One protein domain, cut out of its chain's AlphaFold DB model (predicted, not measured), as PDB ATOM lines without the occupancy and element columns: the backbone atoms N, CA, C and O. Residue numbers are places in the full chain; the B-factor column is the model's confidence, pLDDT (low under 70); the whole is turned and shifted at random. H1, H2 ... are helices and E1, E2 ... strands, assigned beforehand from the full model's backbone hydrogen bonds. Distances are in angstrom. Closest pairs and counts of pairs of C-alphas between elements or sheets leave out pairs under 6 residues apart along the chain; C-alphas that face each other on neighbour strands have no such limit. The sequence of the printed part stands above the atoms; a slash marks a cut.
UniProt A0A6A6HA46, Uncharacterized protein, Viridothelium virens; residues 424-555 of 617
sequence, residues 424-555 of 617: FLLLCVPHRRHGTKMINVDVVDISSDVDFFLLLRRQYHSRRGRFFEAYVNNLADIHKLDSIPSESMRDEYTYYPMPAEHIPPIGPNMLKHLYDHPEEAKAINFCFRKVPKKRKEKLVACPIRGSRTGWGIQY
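AT A GLANCE: This is residues 424 to 555 of the 617 residues of an uncharacterized protein of Viridothelium virens (UniProt A0A6A6HA46). What shape is it? There is little regular structure: hairpin E1 E2 lies in the middle, H2, H3 and H4 pack on H1, and residues 462 to 507 form a long loop. What else? 132 residues are printed, class mixed, in order E1 E2 H1 H2 H3 H4 E3; the whole is compact, radius of gyration of the C-alphas 15.0 A, spans 41 by 38 by 26 A.

HOW THE PARTS SIT: What pairs? E1, residues 424 to 431, and E2, 435 to 442, are antiparallel; N 427 and O 439, 2.9 A apart, are within hydrogen-bond range. What touches? H1, residues 449 to 461, touches H3, 518 to 523, closest at the C-alphas of Val 450 and Pro 518, 5.2 A. In H3, 0 of 2 O i to N i+4 pairs are within range, and 2 of 3 O i to N i+3.

IN THESE COORDINATES: Where does E1 begin? C-alpha 424 is at (246.949, 323.042, 127.010). And E3? E3, residues 533 to 535, ends at (252.626, 325.936, 127.497).

THE WHOLE: Any cut? The printed part has none. Low confidence? Residues 463 to 474, among others, are under pLDDT 70.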
ATOM      1  N   PHE A 424     248.024 323.385 127.935       90.44
ATOM      2  CA  PHE A 424     246.949 323.042 127.010       90.44
ATOM      3  C   PHE A 424     247.230 321.717 126.301       90.44
ATOM      4  O   PHE A 424     248.210 321.575 125.564       90.44
ATOM      5  N   LEU A 425     246.324 320.757 126.465       92.12
ATOM      6  CA  LEU A 425     246.274 319.538 125.669       92.12
ATOM      7  C   LEU A 425     245.518 319.814 124.367       92.12
ATOM      8  O   LEU A 425     244.380 320.289 124.382       92.12
ATOM      9  N   LEU A 426     246.144 319.499 123.234       92.19
ATOM     10  CA  LEU A 426     245.513 319.626 121.924       92.19
ATOM     11  C   LEU A 426     244.789 318.323 121.568       92.19
ATOM     12  O   LEU A 426     245.414 317.262 121.510       92.19
ATOM     13  N   LEU A 427     243.482 318.401 121.317       90.88
ATOM     14  CA  LEU A 427     242.663 317.273 120.864       90.88
ATOM     15  C   LEU A 427     242.133 317.531 119.454       90.88
ATOM     16  O   LEU A 427     241.467 318.536 119.212       90.88
ATOM     17  N   CYS A 428     242.390 316.601 118.543       88.19
ATOM     18  CA  CYS A 428     241.896 316.599 117.171       88.19
ATOM     19  C   CYS A 428     240.725 315.617 117.063       88.19
ATOM     20  O   CYS A 428     240.929 314.406 117.015       88.19
ATOM     21  N   VAL A 429     239.497 316.140 117.057       86.25
ATOM     22  CA  VAL A 429     238.257 315.348 116.999       86.25
ATOM     23  C   VAL A 429     237.704 315.383 115.567       86.25
ATOM     24  O   VAL A 429     237.618 316.478 114.995       86.25
ATOM     25  N   PRO A 430     237.325 314.241 114.960       78.00
ATOM     26  CA  PRO A 430     236.677 314.234 113.654       78.00
ATOM     27  C   PRO A 430     235.360 315.017 113.708       78.00
ATOM     28  O   PRO A 430     234.646 315.036 114.711       78.00
ATOM     29  N   HIS A 431     235.055 315.730 112.631       70.75
ATOM     30  CA  HIS A 431     233.885 316.588 112.528       70.75
ATOM     31  C   HIS A 431     233.283 316.500 111.125       70.75
ATOM     32  O   HIS A 431     233.706 317.195 110.191       70.75
ATOM     33  N   ARG A 432     232.238 315.667 111.007       67.38
ATOM     34  CA  ARG A 432     231.607 315.272 109.735       67.38
ATOM     35  C   ARG A 432     232.619 314.585 108.796       67.38
ATOM     36  O   ARG A 432     233.767 314.349 109.150       67.38
ATOM     37  N   ARG A 433     232.195 314.295 107.562       60.38
ATOM     38  CA  ARG A 433     232.926 313.459 106.584       60.38
ATOM     39  C   ARG A 433     234.365 313.871 106.225       60.38
ATOM     40  O   ARG A 433     235.096 313.031 105.719       60.38
ATOM     41  N   HIS A 434     234.763 315.137 106.397       60.28
ATOM     42  CA  HIS A 434     236.028 315.652 105.833       60.28
ATOM     43  C   HIS A 434     236.763 316.684 106.708       60.28
ATOM     44  O   HIS A 434     237.686 317.338 106.229       60.28
ATOM     45  N   GLY A 435     236.330 316.916 107.951       71.19
ATOM     46  CA  GLY A 435     236.923 317.930 108.825       71.19
ATOM     47  C   GLY A 435     237.505 317.317 110.091       71.19
ATOM     48  O   GLY A 435     236.877 316.454 110.689       71.19
ATOM     49  N   THR A 436     238.653 317.816 110.545       80.62
ATOM     50  CA  THR A 436     239.126 317.602 111.919       80.62
ATOM     51  C   THR A 436     239.053 318.927 112.663       80.62
ATOM     52  O   THR A 436     239.599 319.933 112.203       80.62
ATOM     53  N   LYS A 437     238.365 318.950 113.807       83.31
ATOM     54  CA  LYS A 437     238.267 320.123 114.680       83.31
ATOM     55  C   LYS A 437     239.282 319.988 115.810       83.31
ATOM     56  O   LYS A 437     239.258 319.012 116.557       83.31
ATOM     57  N   MET A 438     240.161 320.976 115.934       87.06
ATOM     58  CA  MET A 438     241.144 321.045 117.011       87.06
ATOM     59  C   MET A 438     240.570 321.796 118.213       87.06
ATOM     60  O   MET A 438     239.879 322.812 118.084       87.06
ATOM     61  N   ILE A 439     240.846 321.266 119.399       86.56
ATOM     62  CA  ILE A 439     240.383 321.769 120.684       86.56
ATOM     63  C   ILE A 439     241.610 321.980 121.568       86.56
ATOM     64  O   ILE A 439     242.397 321.062 121.769       86.56
ATOM     65  N   ASN A 440     241.738 323.185 122.124       88.50
ATOM     66  CA  ASN A 440     242.666 323.467 123.214       88.50
ATOM     67  C   ASN A 440     241.940 323.180 124.529       88.50
ATOM     68  O   ASN A 440     241.022 323.927 124.885       88.50
ATOM     69  N   VAL A 441     242.322 322.114 125.226       88.62
ATOM     70  CA  VAL A 441     241.773 321.765 126.540       88.62
ATOM     71  C   VAL A 441     242.767 322.197 127.607       88.62
ATOM     72  O   VAL A 441     243.940 321.858 127.513       88.62
ATOM     73  N   ASP A 442     242.302 322.966 128.584       87.81
ATOM     74  CA  ASP A 442     243.093 323.312 129.766       87.81
ATOM     75  C   ASP A 442     243.275 322.064 130.640       87.81
ATOM     76  O   ASP A 442     242.322 321.294 130.803       87.81
ATOM     77  N   VAL A 443     244.491 321.824 131.133       87.12
ATOM     78  CA  VAL A 443     244.828 320.620 131.912       87.12
ATOM     79  C   VAL A 443     245.453 320.912 133.277       87.12
ATOM     80  O   VAL A 443     245.980 319.993 133.901       87.12
ATOM     81  N   VAL A 444     245.359 322.156 133.759       82.56
ATOM     82  CA  VAL A 444     245.854 322.563 135.091       82.56
ATOM     83  C   VAL A 444     245.248 321.719 136.224       82.56
ATOM     84  O   VAL A 444     245.959 321.360 137.158       82.56
ATOM     85  N   ASP A 445     243.975 321.330 136.110       77.50
ATOM     86  CA  ASP A 445     243.256 320.568 137.146       77.50
ATOM     87  C   ASP A 445     243.492 319.036 137.096       77.50
ATOM     88  O   ASP A 445     242.899 318.294 137.881       77.50
ATOM     89  N   ILE A 446     244.317 318.516 136.172       84.81
ATOM     90  CA  ILE A 446     244.530 317.063 136.021       84.81
ATOM     91  C   ILE A 446     245.623 316.569 136.975       84.81
ATOM     92  O   ILE A 446     246.812 316.818 136.768       84.81
ATOM     93  N   SER A 447     245.223 315.777 137.974       81.00
ATOM     94  CA  SER A 447     246.137 315.173 138.954       81.00
ATOM     95  C   SER A 447     246.528 313.724 138.627       81.00
ATOM     96  O   SER A 447     247.640 313.288 138.939       81.00
ATOM     97  N   SER A 448     245.623 312.980 137.983       87.94
ATOM     98  CA  SER A 448     245.709 311.534 137.771       87.94
ATOM     99  C   SER A 448     245.498 311.149 136.307       87.94
ATOM    100  O   SER A 448     244.779 311.812 135.560       87.94
ATOM    101  N   ASP A 449     246.060 310.008 135.902       89.12
ATOM    102  CA  ASP A 449     245.791 309.430 134.582       89.12
ATOM    103  C   ASP A 449     244.314 309.040 134.415       89.12
ATOM    104  O   ASP A 449     243.785 309.108 133.308       89.12
ATOM    105  N   VAL A 450     243.621 308.697 135.509       89.25
ATOM    106  CA  VAL A 450     242.166 308.460 135.498       89.25
ATOM    107  C   VAL A 450     241.431 309.727 135.055       89.25
ATOM    108  O   VAL A 450     240.624 309.677 134.128       89.25
ATOM    109  N   ASP A 451     241.763 310.872 135.660       90.38
ATOM    110  CA  ASP A 451     241.177 312.180 135.339       90.38
ATOM    111  C   ASP A 451     241.459 312.554 133.877       90.38
ATOM    112  O   ASP A 451     240.579 313.056 133.176       90.38
ATOM    113  N   PHE A 452     242.664 312.246 133.386       92.75
ATOM    114  CA  PHE A 452     243.047 312.420 131.985       92.75
ATOM    115  C   PHE A 452     242.165 311.594 131.032       92.75
ATOM    116  O   PHE A 452     241.598 312.163 130.096       92.75
ATOM    117  N   PHE A 453     241.974 310.290 131.267       92.81
ATOM    118  CA  PHE A 453     241.107 309.462 130.413       92.81
ATOM    119  C   PHE A 453     239.620 309.847 130.523       92.81
ATOM    120  O   PHE A 453     238.913 309.864 129.509       92.81
ATOM    121  N   LEU A 454     239.145 310.251 131.706       91.38
ATOM    122  CA  LEU A 454     237.798 310.806 131.889       91.38
ATOM    123  C   LEU A 454     237.616 312.145 131.156       91.38
ATOM    124  O   LEU A 454     236.567 312.380 130.550       91.38
ATOM    125  N   LEU A 455     238.633 313.009 131.134       90.81
ATOM    126  CA  LEU A 455     238.624 314.252 130.362       90.81
ATOM    127  C   LEU A 455     238.601 313.984 128.854       90.81
ATOM    128  O   LEU A 455     237.837 314.646 128.145       90.81
ATOM    129  N   LEU A 456     239.369 313.005 128.363       91.31
ATOM    130  CA  LEU A 456     239.314 312.573 126.962       91.31
ATOM    131  C   LEU A 456     237.881 312.161 126.584       91.31
ATOM    132  O   LEU A 456     237.293 312.758 125.675       91.31
ATOM    133  N   ARG A 457     237.272 311.245 127.353       90.38
ATOM    134  CA  ARG A 457     235.859 310.849 127.199       90.38
ATOM    135  C   ARG A 457     234.925 312.060 127.190       90.38
ATOM    136  O   ARG A 457     234.126 312.216 126.266       90.38
ATOM    137  N   ARG A 458     235.027 312.943 128.190       86.69
ATOM    138  CA  ARG A 458     234.159 314.124 128.345       86.69
ATOM    139  C   ARG A 458     234.228 315.050 127.129       86.69
ATOM    140  O   ARG A 458     233.187 315.511 126.663       86.69
ATOM    141  N   GLN A 459     235.423 315.318 126.604       86.19
ATOM    142  CA  GLN A 459     235.610 316.202 125.445       86.19
ATOM    143  C   GLN A 459     235.085 315.583 124.145       86.19
ATOM    144  O   GLN A 459     234.473 316.289 123.340       86.19
ATOM    145  N   TYR A 460     235.269 314.273 123.969       84.50
ATOM    146  CA  TYR A 460     234.733 313.520 122.838       84.50
ATOM    147  C   TYR A 460     233.190 313.474 122.864       84.50
ATOM    148  O   TYR A 460     232.522 313.972 121.950       84.50
ATOM    149  N   HIS A 461     232.599 312.977 123.954       81.69
ATOM    150  CA  HIS A 461     231.146 312.806 124.075       81.69
ATOM    151  C   HIS A 461     230.362 314.128 124.116       81.69
ATOM    152  O   HIS A 461     229.255 314.184 123.591       81.69
ATOM    153  N   SER A 462     230.926 315.216 124.658       75.62
ATOM    154  CA  SER A 462     230.269 316.540 124.693       75.62
ATOM    155  C   SER A 462     230.016 317.150 123.299       75.62
ATOM    156  O   SER A 462     229.212 318.079 123.150       75.62
ATOM    157  N   ARG A 463     230.704 316.649 122.263       68.81
ATOM    158  CA  ARG A 463     230.638 317.185 120.892       68.81
ATOM    159  C   ARG A 463     230.049 316.223 119.861       68.81
ATOM    160  O   ARG A 463     229.532 316.708 118.852       68.81
ATOM    161  N   ARG A 464     230.053 314.912 120.121       63.72
ATOM    162  CA  ARG A 464     229.355 313.920 119.292       63.72
ATOM    163  C   ARG A 464     227.845 314.208 119.262       63.72
ATOM    164  O   ARG A 464     227.248 314.486 120.301       63.72
ATOM    165  N   GLY A 465     227.226 314.216 118.078       54.12
ATOM    166  CA  GLY A 465     225.795 314.527 117.916       54.12
ATOM    167  C   GLY A 465     225.365 316.012 117.960       54.12
ATOM    168  O   GLY A 465     224.164 316.292 117.926       54.12
ATOM    169  N   ARG A 466     226.275 317.003 117.993       57.81
ATOM    170  CA  ARG A 466     225.895 318.429 117.821       57.81
ATOM    171  C   ARG A 466     225.712 318.792 116.339       57.81
ATOM    172  O   ARG A 466     226.637 319.255 115.677       57.81
ATOM    173  N   PHE A 467     224.489 318.637 115.827       47.22
ATOM    174  CA  PHE A 467     224.161 318.832 114.404       47.22
ATOM    175  C   PHE A 467     224.398 320.253 113.850       47.22
ATOM    176  O   PHE A 467     224.737 320.396 112.671       47.22
ATOM    177  N   PHE A 468     224.251 321.296 114.676       40.38
ATOM    178  CA  PHE A 468     224.341 322.705 114.266       40.38
ATOM    179  C   PHE A 468     225.336 323.499 115.130       40.38
ATOM    180  O   PHE A 468     224.960 324.166 116.087       40.38
ATOM    181  N   GLU A 469     226.613 323.467 114.749       45.72
ATOM    182  CA  GLU A 469     227.615 324.468 115.138       45.72
ATOM    183  C   GLU A 469     228.128 325.101 113.832       45.72
ATOM    184  O   GLU A 469     228.477 324.385 112.891       45.72
ATOM    185  N   ALA A 470     228.101 326.433 113.714       42.56
ATOM    186  CA  ALA A 470     228.580 327.105 112.505       42.56
ATOM    187  C   ALA A 470     230.108 326.953 112.371       42.56
ATOM    188  O   ALA A 470     230.820 326.959 113.374       42.56
ATOM    189  N   TYR A 471     230.611 326.840 111.135       50.03
ATOM    190  CA  TYR A 471     232.035 326.650 110.810       50.03
ATOM    191  C   TYR A 471     232.867 327.918 111.077       50.03
ATOM    192  O   TYR A 471     233.353 328.580 110.162       50.03
ATOM    193  N   VAL A 472     233.020 328.274 112.350       47.44
ATOM    194  CA  VAL A 472     233.780 329.442 112.795       47.44
ATOM    195  C   VAL A 472     234.886 328.976 113.740       47.44
ATOM    196  O   VAL A 472     234.683 328.806 114.939       47.44
ATOM    197  N   ASN A 473     236.072 328.823 113.143       59.19
ATOM    198  CA  ASN A 473     237.392 328.636 113.758       59.19
ATOM    199  C   ASN A 473     237.763 327.209 114.235       59.19
ATOM    200  O   ASN A 473     236.933 326.416 114.673       59.19
ATOM    201  N   ASN A 474     239.074 326.930 114.173       69.25
ATOM    202  CA  ASN A 474     239.779 325.731 114.666       69.25
ATOM    203  C   ASN A 474     239.595 324.418 113.872       69.25
ATOM    204  O   ASN A 474     239.473 323.346 114.464       69.25
ATOM    205  N   LEU A 475     239.643 324.473 112.538       76.19
ATOM    206  CA  LEU A 475     239.997 323.284 111.747       76.19
ATOM    207  C   LEU A 475     241.507 323.017 111.853       76.19
ATOM    208  O   LEU A 475     242.290 323.967 111.895       76.19
ATOM    209  N   ALA A 476     241.903 321.746 111.873       76.81
ATOM    210  CA  ALA A 476     243.298 321.322 111.805       76.81
ATOM    211  C   ALA A 476     243.515 320.314 110.673       76.81
ATOM    212  O   ALA A 476     242.644 319.490 110.391       76.81
ATOM    213  N   ASP A 477     244.693 320.393 110.060       79.88
ATOM    214  CA  ASP A 477     245.208 319.414 109.107       79.88
ATOM    215  C   ASP A 477     246.270 318.544 109.796       79.88
ATOM    216  O   ASP A 477     246.974 319.004 110.702       79.88
ATOM    217  N   ILE A 478     246.352 317.270 109.419       81.81
ATOM    218  CA  ILE A 478     247.103 316.249 110.156       81.81
ATOM    219  C   ILE A 478     248.312 315.821 109.333       81.81
ATOM    220  O   ILE A 478     248.267 314.880 108.546       81.81
ATOM    221  N   HIS A 479     249.423 316.525 109.542       78.31
ATOM    222  CA  HIS A 479     250.639 316.323 108.756       78.31
ATOM    223  C   HIS A 479     251.362 314.995 109.036       78.31
ATOM    224  O   HIS A 479     252.011 314.465 108.134       78.31
ATOM    225  N   LYS A 480     251.327 314.482 110.277       84.62
ATOM    226  CA  LYS A 480     252.103 313.295 110.675       84.62
ATOM    227  C   LYS A 480     251.567 312.621 111.948       84.62
ATOM    228  O   LYS A 480     251.476 313.265 112.992       84.62
ATOM    229  N   LEU A 481     251.301 311.316 111.863       84.56
ATOM    230  CA  LEU A 481     251.036 310.433 113.008       84.56
ATOM    231  C   LEU A 481     252.329 310.088 113.763       84.56
ATOM    232  O   LEU A 481     253.421 310.200 113.204       84.56
ATOM    233  N   ASP A 482     252.199 309.676 115.025       82.69
ATOM    234  CA  ASP A 482     253.303 309.212 115.878       82.69
ATOM    235  C   ASP A 482     254.511 310.165 115.865       82.69
ATOM    236  O   ASP A 482     255.660 309.795 115.617       82.69
ATOM    237  N   SER A 483     254.238 311.452 116.099       86.56
ATOM    238  CA  SER A 483     255.263 312.488 116.219       86.56
ATOM    239  C   SER A 483     255.148 313.239 117.543       86.56
ATOM    240  O   SER A 483     254.061 313.424 118.084       86.56
ATOM    241  N   ILE A 484     256.298 313.651 118.072       88.12
ATOM    242  CA  ILE A 484     256.455 314.315 119.369       88.12
ATOM    243  C   ILE A 484     257.280 315.599 119.133       88.12
ATOM    244  O   ILE A 484     258.164 315.574 118.269       88.12
ATOM    245  N   PRO A 485     257.034 316.713 119.855       88.12
ATOM    246  CA  PRO A 485     257.865 317.914 119.761       88.12
ATOM    247  C   PRO A 485     259.345 317.617 120.059       88.12
ATOM    248  O   PRO A 485     259.657 316.916 121.023       88.12
ATOM    249  N   SER A 486     260.267 318.179 119.276       85.38
ATOM    250  CA  SER A 486     261.707 318.107 119.556       85.38
ATOM    251  C   SER A 486     262.093 318.903 120.808       85.38
ATOM    252  O   SER A 486     261.413 319.857 121.188       85.38
ATOM    253  N   GLU A 487     263.226 318.559 121.424       85.19
ATOM    254  CA  GLU A 487     263.735 319.235 122.632       85.19
ATOM    255  C   GLU A 487     263.949 320.744 122.464       85.19
ATOM    256  O   GLU A 487     263.828 321.499 123.424       85.19
ATOM    257  N   SER A 488     264.214 321.198 121.237       85.44
ATOM    258  CA  SER A 488     264.324 322.617 120.887       85.44
ATOM    259  C   SER A 488     263.044 323.425 121.146       85.44
ATOM    260  O   SER A 488     263.095 324.649 121.133       85.44
ATOM    261  N   MET A 489     261.900 322.769 121.368       83.69
ATOM    262  CA  MET A 489     260.607 323.402 121.654       83.69
ATOM    263  C   MET A 489     260.186 323.278 123.131       83.69
ATOM    264  O   MET A 489     259.013 323.472 123.441       83.69
ATOM    265  N   ARG A 490     261.125 323.008 124.051       85.00
ATOM    266  CA  ARG A 490     260.912 322.908 125.517       85.00
ATOM    267  C   ARG A 490     260.243 324.145 126.153       85.00
ATOM    268  O   ARG A 490     259.602 324.040 127.200       85.00
ATOM    269  N   ASP A 491     260.353 325.310 125.514       85.31
ATOM    270  CA  ASP A 491     259.684 326.544 125.950       85.31
ATOM    271  C   ASP A 491     258.204 326.632 125.534       85.31
ATOM    272  O   ASP A 491     257.418 327.295 126.215       85.31
ATOM    273  N   GLU A 492     257.815 325.960 124.442       87.56
ATOM    274  CA  GLU A 492     256.439 325.933 123.917       87.56
ATOM    275  C   GLU A 492     255.689 324.645 124.295       87.56
ATOM    276  O   GLU A 492     254.467 324.678 124.435       87.56
ATOM    277  N   TYR A 493     256.390 323.526 124.491       90.06
ATOM    278  CA  TYR A 493     255.814 322.226 124.836       90.06
ATOM    279  C   TYR A 493     256.519 321.575 126.024       90.06
ATOM    280  O   TYR A 493     257.713 321.755 126.239       90.06
ATOM    281  N   THR A 494     255.773 320.762 126.766       90.62
ATOM    282  CA  THR A 494     256.261 319.956 127.886       90.62
ATOM    283  C   THR A 494     255.706 318.536 127.809       90.62
ATOM    284  O   THR A 494     254.546 318.325 127.451       90.62
ATOM    285  N   TYR A 495     256.569 317.566 128.095       90.75
ATOM    286  CA  TYR A 495     256.275 316.145 128.278       90.75
ATOM    287  C   TYR A 495     257.456 315.498 129.013       90.75
ATOM    288  O   TYR A 495     258.550 316.067 129.071       90.75
ATOM    289  N   TYR A 496     257.252 314.312 129.582       87.81
ATOM    290  CA  TYR A 496     258.270 313.582 130.330       87.81
ATOM    291  C   TYR A 496     258.296 312.091 129.952       87.81
ATOM    292  O   TYR A 496     257.243 311.452 129.986       87.81
ATOM    293  N   PRO A 497     259.475 311.500 129.681       87.44
ATOM    294  CA  PRO A 497     260.783 312.152 129.548       87.44
ATOM    295  C   PRO A 497     260.881 312.981 128.254       87.44
ATOM    296  O   PRO A 497     260.266 312.627 127.254       87.44
ATOM    297  N   MET A 498     261.660 314.069 128.277       85.00
ATOM    298  CA  MET A 498     262.012 314.886 127.104       85.00
ATOM    299  C   MET A 498     263.546 314.914 126.965       85.00
ATOM    300  O   MET A 498     264.190 315.572 127.793       85.00
ATOM    301  N   PRO A 499     264.129 314.227 125.961       86.25
ATOM    302  CA  PRO A 499     263.468 313.599 124.811       86.25
ATOM    303  C   PRO A 499     262.702 312.322 125.184       86.25
ATOM    304  O   PRO A 499     263.006 311.665 126.179       86.25
ATOM    305  N   ALA A 500     261.712 311.964 124.363       88.75
ATOM    306  CA  ALA A 500     260.953 310.731 124.544       88.75
ATOM    307  C   ALA A 500     261.849 309.507 124.301       88.75
ATOM    308  O   ALA A 500     262.684 309.515 123.397       88.75
ATOM    309  N   GLU A 501     261.651 308.445 125.084       89.75
ATOM    310  CA  GLU A 501     262.432 307.196 125.001       89.75
ATOM    311  C   GLU A 501     261.881 306.185 123.986       89.75
ATOM    312  O   GLU A 501     262.567 305.229 123.619       89.75
ATOM    313  N   HIS A 502     260.636 306.389 123.563       91.06
ATOM    314  CA  HIS A 502     259.916 305.580 122.591       91.06
ATOM    315  C   HIS A 502     258.831 306.415 121.909       91.06
ATOM    316  O   HIS A 502     258.319 307.383 122.479       91.06
ATOM    317  N   ILE A 503     258.483 306.020 120.687       90.25
ATOM    318  CA  ILE A 503     257.413 306.616 119.881       90.25
ATOM    319  C   ILE A 503     256.488 305.480 119.408       90.25
ATOM    320  O   ILE A 503     257.010 304.501 118.872       90.25
ATOM    321  N   PRO A 504     255.154 305.577 119.563       91.31
ATOM    322  CA  PRO A 504     254.411 306.658 120.221       91.31
ATOM    323  C   PRO A 504     254.621 306.687 121.753       91.31
ATOM    324  O   PRO A 504     255.040 305.689 122.339       91.31
ATOM    325  N   PRO A 505     254.335 307.817 122.434       89.25
ATOM    326  CA  PRO A 505     254.545 307.940 123.882       89.25
ATOM    327  C   PRO A 505     253.557 307.095 124.712       89.25
ATOM    328  O   PRO A 505     253.866 306.679 125.830       89.25
ATOM    329  N   ILE A 506     252.379 306.814 124.152       90.88
ATOM    330  CA  ILE A 506     251.412 305.821 124.627       90.88
ATOM    331  C   ILE A 506     251.056 304.978 123.400       90.88
ATOM    332  O   ILE A 506     250.693 305.543 122.370       90.88
ATOM    333  N   GLY A 507     251.179 303.653 123.488       90.75
ATOM    334  CA  GLY A 507     250.807 302.755 122.394       90.75
ATOM    335  C   GLY A 507     249.299 302.786 122.095       90.75
ATOM    336  O   GLY A 507     248.505 303.037 123.008       90.75
ATOM    337  N   PRO A 508     248.873 302.572 120.837       89.62
ATOM    338  CA  PRO A 508     247.475 302.722 120.437       89.62
ATOM    339  C   PRO A 508     246.531 301.727 121.125       89.62
ATOM    340  O   PRO A 508     245.425 302.120 121.505       89.62
ATOM    341  N   ASN A 509     246.940 300.472 121.342       89.56
ATOM    342  CA  ASN A 509     246.108 299.499 122.054       89.56
ATOM    343  C   ASN A 509     246.015 299.837 123.546       89.56
ATOM    344  O   ASN A 509     244.923 299.771 124.111       89.56
ATOM    345  N   MET A 510     247.115 300.272 124.171       90.50
ATOM    346  CA  MET A 510     247.114 300.759 125.553       90.50
ATOM    347  C   MET A 510     246.223 301.994 125.723       90.50
ATOM    348  O   MET A 510     245.392 302.030 126.630       90.50
ATOM    349  N   LEU A 511     246.358 302.984 124.835       91.88
ATOM    350  CA  LEU A 511     245.564 304.212 124.846       91.88
ATOM    351  C   LEU A 511     244.073 303.897 124.683       91.88
ATOM    352  O   LEU A 511     243.256 304.430 125.431       91.88
ATOM    353  N   LYS A 512     243.714 303.003 123.750       90.50
ATOM    354  CA  LYS A 512     242.322 302.585 123.532       90.50
ATOM    355  C   LYS A 512     241.762 301.801 124.717       90.50
ATOM    356  O   LYS A 512     240.628 302.050 125.109       90.50
ATOM    357  N   HIS A 513     242.540 300.889 125.300       90.19
ATOM    358  CA  HIS A 513     242.117 300.094 126.457       90.19
ATOM    359  C   HIS A 513     241.864 300.965 127.689       90.19
ATOM    360  O   HIS A 513     240.799 300.864 128.284       90.19
ATOM    361  N   LEU A 514     242.781 301.876 128.022       89.88
ATOM    362  CA  LEU A 514     242.609 302.803 129.148       89.88
ATOM    363  C   LEU A 514     241.538 303.878 128.876       89.88
ATOM    364  O   LEU A 514     240.898 304.361 129.804       89.88
ATOM    365  N   TYR A 515     241.277 304.215 127.608       90.88
ATOM    366  CA  TYR A 515     240.107 305.012 127.228       90.88
ATOM    367  C   TYR A 515     238.786 304.243 127.430       90.88
ATOM    368  O   TYR A 515     237.777 304.843 127.806       90.88
ATOM    369  N   ASP A 516     238.770 302.924 127.221       87.56
ATOM    370  CA  ASP A 516     237.606 302.055 127.461       87.56
ATOM    371  C   ASP A 516     237.422 301.685 128.948       87.56
ATOM    372  O   ASP A 516     236.292 301.441 129.366       87.56
ATOM    373  N   HIS A 517     238.499 301.723 129.738       87.19
ATOM    374  CA  HIS A 517     238.547 301.343 131.155       87.19
ATOM    375  C   HIS A 517     239.448 302.310 131.965       87.19
ATOM    376  O   HIS A 517     240.573 301.952 132.336       87.19
ATOM    377  N   PRO A 518     239.013 303.565 132.217       89.00
ATOM    378  CA  PRO A 518     239.819 304.584 132.904       89.00
ATOM    379  C   PRO A 518     240.201 304.190 134.337       89.00
ATOM    380  O   PRO A 518     241.235 304.625 134.844       89.00
ATOM    381  N   GLU A 519     239.414 303.337 134.989       84.56
ATOM    382  CA  GLU A 519     239.693 302.750 136.298       84.56
ATOM    383  C   GLU A 519     241.023 301.978 136.341       84.56
ATOM    384  O   GLU A 519     241.728 302.022 137.354       84.56
ATOM    385  N   GLU A 520     241.420 301.346 135.230       84.00
ATOM    386  CA  GLU A 520     242.675 300.596 135.120       84.00
ATOM    387  C   GLU A 520     243.909 301.512 135.041       84.00
ATOM    388  O   GLU A 520     245.020 301.090 135.378       84.00
ATOM    389  N   ALA A 521     243.733 302.791 134.688       85.12
ATOM    390  CA  ALA A 521     244.828 303.759 134.602       85.12
ATOM    391  C   ALA A 521     245.484 304.046 135.967       85.12
ATOM    392  O   ALA A 521     246.650 304.433 136.017       85.12
ATOM    393  N   LYS A 522     244.797 303.758 137.087       81.69
ATOM    394  CA  LYS A 522     245.381 303.811 138.444       81.69
ATOM    395  C   LYS A 522     246.646 302.953 138.574       81.69
ATOM    396  O   LYS A 522     247.558 303.316 139.310       81.69
ATOM    397  N   ALA A 523     246.705 301.830 137.855       75.62
ATOM    398  CA  ALA A 523     247.828 300.895 137.888       75.62
ATOM    399  C   ALA A 523     248.997 301.296 136.961       75.62
ATOM    400  O   ALA A 523     250.079 300.714 137.066       75.62
ATOM    401  N   ILE A 524     248.784 302.255 136.049       74.31
ATOM    402  CA  ILE A 524     249.709 302.660 134.976       74.31
ATOM    403  C   ILE A 524     249.782 304.199 134.946       74.31
ATOM    404  O   ILE A 524     249.419 304.831 133.963       74.31
ATOM    405  N   ASN A 525     250.238 304.797 136.052       78.50
ATOM    406  CA  ASN A 525     250.128 306.230 136.381       78.50
ATOM    407  C   ASN A 525     251.178 307.167 135.726       78.50
ATOM    408  O   ASN A 525     251.639 308.134 136.345       78.50
ATOM    409  N   PHE A 526     251.607 306.867 134.497       85.88
ATOM    410  CA  PHE A 526     252.611 307.649 133.761       85.88
ATOM    411  C   PHE A 526     252.120 308.239 132.430       85.88
ATOM    412  O   PHE A 526     252.874 308.968 131.779       85.88
ATOM    413  N   CYS A 527     250.910 307.913 131.986       89.38
ATOM    414  CA  CYS A 527     250.391 308.226 130.660       89.38
ATOM    415  C   CYS A 527     250.271 309.738 130.432       89.38
ATOM    416  O   CYS A 527     250.881 310.249 129.492       89.38
ATOM    417  N   PHE A 528     249.587 310.480 131.310       90.75
ATOM    418  CA  PHE A 528     249.390 311.932 131.178       90.75
ATOM    419  C   PHE A 528     250.715 312.702 131.102       90.75
ATOM    420  O   PHE A 528     250.839 313.679 130.364       90.75
ATOM    421  N   ARG A 529     251.746 312.231 131.818       89.25
ATOM    422  CA  ARG A 529     253.081 312.852 131.838       89.25
ATOM    423  C   ARG A 529     253.821 312.718 130.505       89.25
ATOM    424  O   ARG A 529     254.604 313.603 130.170       89.25
ATOM    425  N   LYS A 530     253.571 311.648 129.744       89.69
ATOM    426  CA  LYS A 530     254.211 311.391 128.441       89.69
ATOM    427  C   LYS A 530     253.562 312.135 127.270       89.69
ATOM    428  O   LYS A 530     254.171 312.235 126.207       89.69
ATOM    429  N   VAL A 531     252.336 312.631 127.431       91.25
ATOM    430  CA  VAL A 531     251.606 313.334 126.365       91.25
ATOM    431  C   VAL A 531     252.143 314.766 126.211       91.25
ATOM    432  O   VAL A 531     252.289 315.462 127.217       91.25
ATOM    433  N   PRO A 532     252.416 315.245 124.979       92.06
ATOM    434  CA  PRO A 532     252.836 316.624 124.749       92.06
ATOM    435  C   PRO A 532     251.721 317.617 125.084       92.06
ATOM    436  O   PRO A 532     250.624 317.563 124.525       92.06
ATOM    437  N   LYS A 533     252.041 318.564 125.965       92.38
ATOM    438  CA  LYS A 533     251.172 319.671 126.378       92.38
ATOM    439  C   LYS A 533     251.809 320.992 125.974       92.38
ATOM    440  O   LYS A 533     253.015 321.173 126.141       92.38
ATOM    441  N   LYS A 534     251.020 321.907 125.417       90.88
ATOM    442  CA  LYS A 534     251.462 323.238 124.988       90.88
ATOM    443  C   LYS A 534     251.441 324.198 126.180       90.88
ATOM    444  O   LYS A 534     250.466 324.217 126.920       90.88
ATOM    445  N   ARG A 535     252.485 325.001 126.369       87.50
ATOM    446  CA  ARG A 535     252.626 325.936 127.497       87.50
ATOM    447  C   ARG A 535     252.157 327.348 127.139       87.50
ATOM    448  O   ARG A 535     252.304 327.769 125.990       87.50
ATOM    449  N   LYS A 536     251.712 328.102 128.151       82.19
ATOM    450  CA  LYS A 536     251.401 329.552 128.166       82.19
ATOM    451  C   LYS A 536     250.217 329.985 127.294       82.19
ATOM    452  O   LYS A 536     249.338 330.698 127.767       82.19
ATOM    453  N   GLU A 537     250.176 329.566 126.033       82.94
ATOM    454  CA  GLU A 537     249.211 330.021 125.028       82.94
ATOM    455  C   GLU A 537     248.435 328.865 124.397       82.94
ATOM    456  O   GLU A 537     248.985 327.807 124.092       82.94
ATOM    457  N   LYS A 538     247.166 329.119 124.070       85.00
ATOM    458  CA  LYS A 538     246.369 328.235 123.210       85.00
ATOM    459  C   LYS A 538     246.939 328.240 121.788       85.00
ATOM    460  O   LYS A 538     247.365 329.273 121.274       85.00
ATOM    461  N   LEU A 539     246.921 327.093 121.112       82.44
ATOM    462  CA  LEU A 539     247.192 327.023 119.683       82.44
ATOM    463  C   LEU A 539     246.057 327.726 118.926       82.44
ATOM    464  O   LEU A 539     244.928 327.243 118.888       82.44
ATOM    465  N   VAL A 540     246.381 328.865 118.319       78.44
ATOM    466  CA  VAL A 540     245.500 329.636 117.435       78.44
ATOM    467  C   VAL A 540     246.209 329.807 116.092       78.44
ATOM    468  O   VAL A 540     247.436 329.945 116.043       78.44
ATOM    469  N   ALA A 541     245.445 329.779 114.999       72.38
ATOM    470  CA  ALA A 541     245.962 330.062 113.665       72.38
ATOM    471  C   ALA A 541     246.584 331.469 113.619       72.38
ATOM    472  O   ALA A 541     245.988 332.435 114.098       72.38
ATOM    473  N   CYS A 542     247.785 331.597 113.049       63.81
ATOM    474  CA  CYS A 542     248.447 332.894 112.938       63.81
ATOM    475  C   CYS A 542     247.617 333.828 112.032       63.81
ATOM    476  O   CYS A 542     247.367 333.454 110.886       63.81
ATOM    477  N   PRO A 543     247.236 335.047 112.463       60.72
ATOM    478  CA  PRO A 543     246.402 335.938 111.650       60.72
ATOM    479  C   PRO A 543     247.094 336.433 110.368       60.72
ATOM    480  O   PRO A 543     246.416 336.865 109.443       60.72
ATOM    481  N   ILE A 544     248.430 336.355 110.300       57.22
ATOM    482  CA  ILE A 544     249.241 336.799 109.154       57.22
ATOM    483  C   ILE A 544     249.605 335.624 108.230       57.22
ATOM    484  O   ILE A 544     249.549 335.758 107.013       57.22
ATOM    485  N   ARG A 545     249.975 334.460 108.792       60.62
ATOM    486  CA  ARG A 545     250.383 333.259 108.027       60.62
ATOM    487  C   ARG A 545     249.262 332.238 107.787       60.62
ATOM    488  O   ARG A 545     249.485 331.259 107.088       60.62
ATOM    489  N   GLY A 546     248.084 332.417 108.380       63.84
ATOM    490  CA  GLY A 546     246.917 331.538 108.226       63.84
ATOM    491  C   GLY A 546     246.980 330.197 108.974       63.84
ATOM    492  O   GLY A 546     245.932 329.634 109.274       63.84
ATOM    493  N   SER A 547     248.166 329.691 109.325       70.94
ATOM    494  CA  SER A 547     248.352 328.406 110.017       70.94
ATOM    495  C   SER A 547     249.423 328.468 111.119       70.94
ATOM    496  O   SER A 547     250.240 329.391 111.171       70.94
ATOM    497  N   ARG A 548     249.384 327.504 112.052       80.25
ATOM    498  CA  ARG A 548     250.394 327.257 113.102       80.25
ATOM    499  C   ARG A 548     250.385 325.757 113.412       80.25
ATOM    500  O   ARG A 548     249.310 325.180 113.549       80.25
ATOM    501  N   THR A 549     251.554 325.131 113.493       85.38
ATOM    502  CA  THR A 549     251.701 323.697 113.785       85.38
ATOM    503  C   THR A 549     251.624 323.410 115.287       85.38
ATOM    504  O   THR A 549     251.885 324.280 116.121       85.38
ATOM    505  N   GLY A 550     251.265 322.178 115.644       88.06
ATOM    506  CA  GLY A 550     251.265 321.716 117.027       88.06
ATOM    507  C   GLY A 550     251.064 320.212 117.157       88.06
ATOM    508  O   GLY A 550     250.751 319.539 116.178       88.06
ATOM    509  N   TRP A 551     251.252 319.702 118.375       91.38
ATOM    510  CA  TRP A 551     251.198 318.275 118.701       91.38
ATOM    511  C   TRP A 551     250.085 317.992 119.704       91.38
ATOM    512  O   TRP A 551     249.875 318.765 120.637       91.38
ATOM    513  N   GLY A 552     249.374 316.885 119.505       90.62
ATOM    514  CA  GLY A 552     248.178 316.541 120.265       90.62
ATOM    515  C   GLY A 552     247.696 315.123 119.989       90.62
ATOM    516  O   GLY A 552     248.330 314.376 119.243       90.62
ATOM    517  N   ILE A 553     246.559 314.764 120.578       91.94
ATOM    518  CA  ILE A 553     245.923 313.453 120.409       91.94
ATOM    519  C   ILE A 553     244.850 313.554 119.326       91.94
ATOM    520  O   ILE A 553     243.964 314.408 119.397       91.94
ATOM    521  N   GLN A 554     244.906 312.663 118.337       89.31
ATOM    522  CA  GLN A 554     243.862 312.505 117.327       89.31
ATOM    523  C   GLN A 554     242.888 311.393 117.725       89.31
ATOM    524  O   GLN A 554     243.301 310.286 118.062       89.31
ATOM    525  N   TYR A 555     241.593 311.666 117.592       87.25
ATOM    526  CA  TYR A 555     240.562 310.635 117.559       87.25
ATOM    527  C   TYR A 555     240.445 310.085 116.137       87.25
ATOM    528  O   TYR A 555     240.220 310.836 115.187       87.25
TER     529      TYR A 555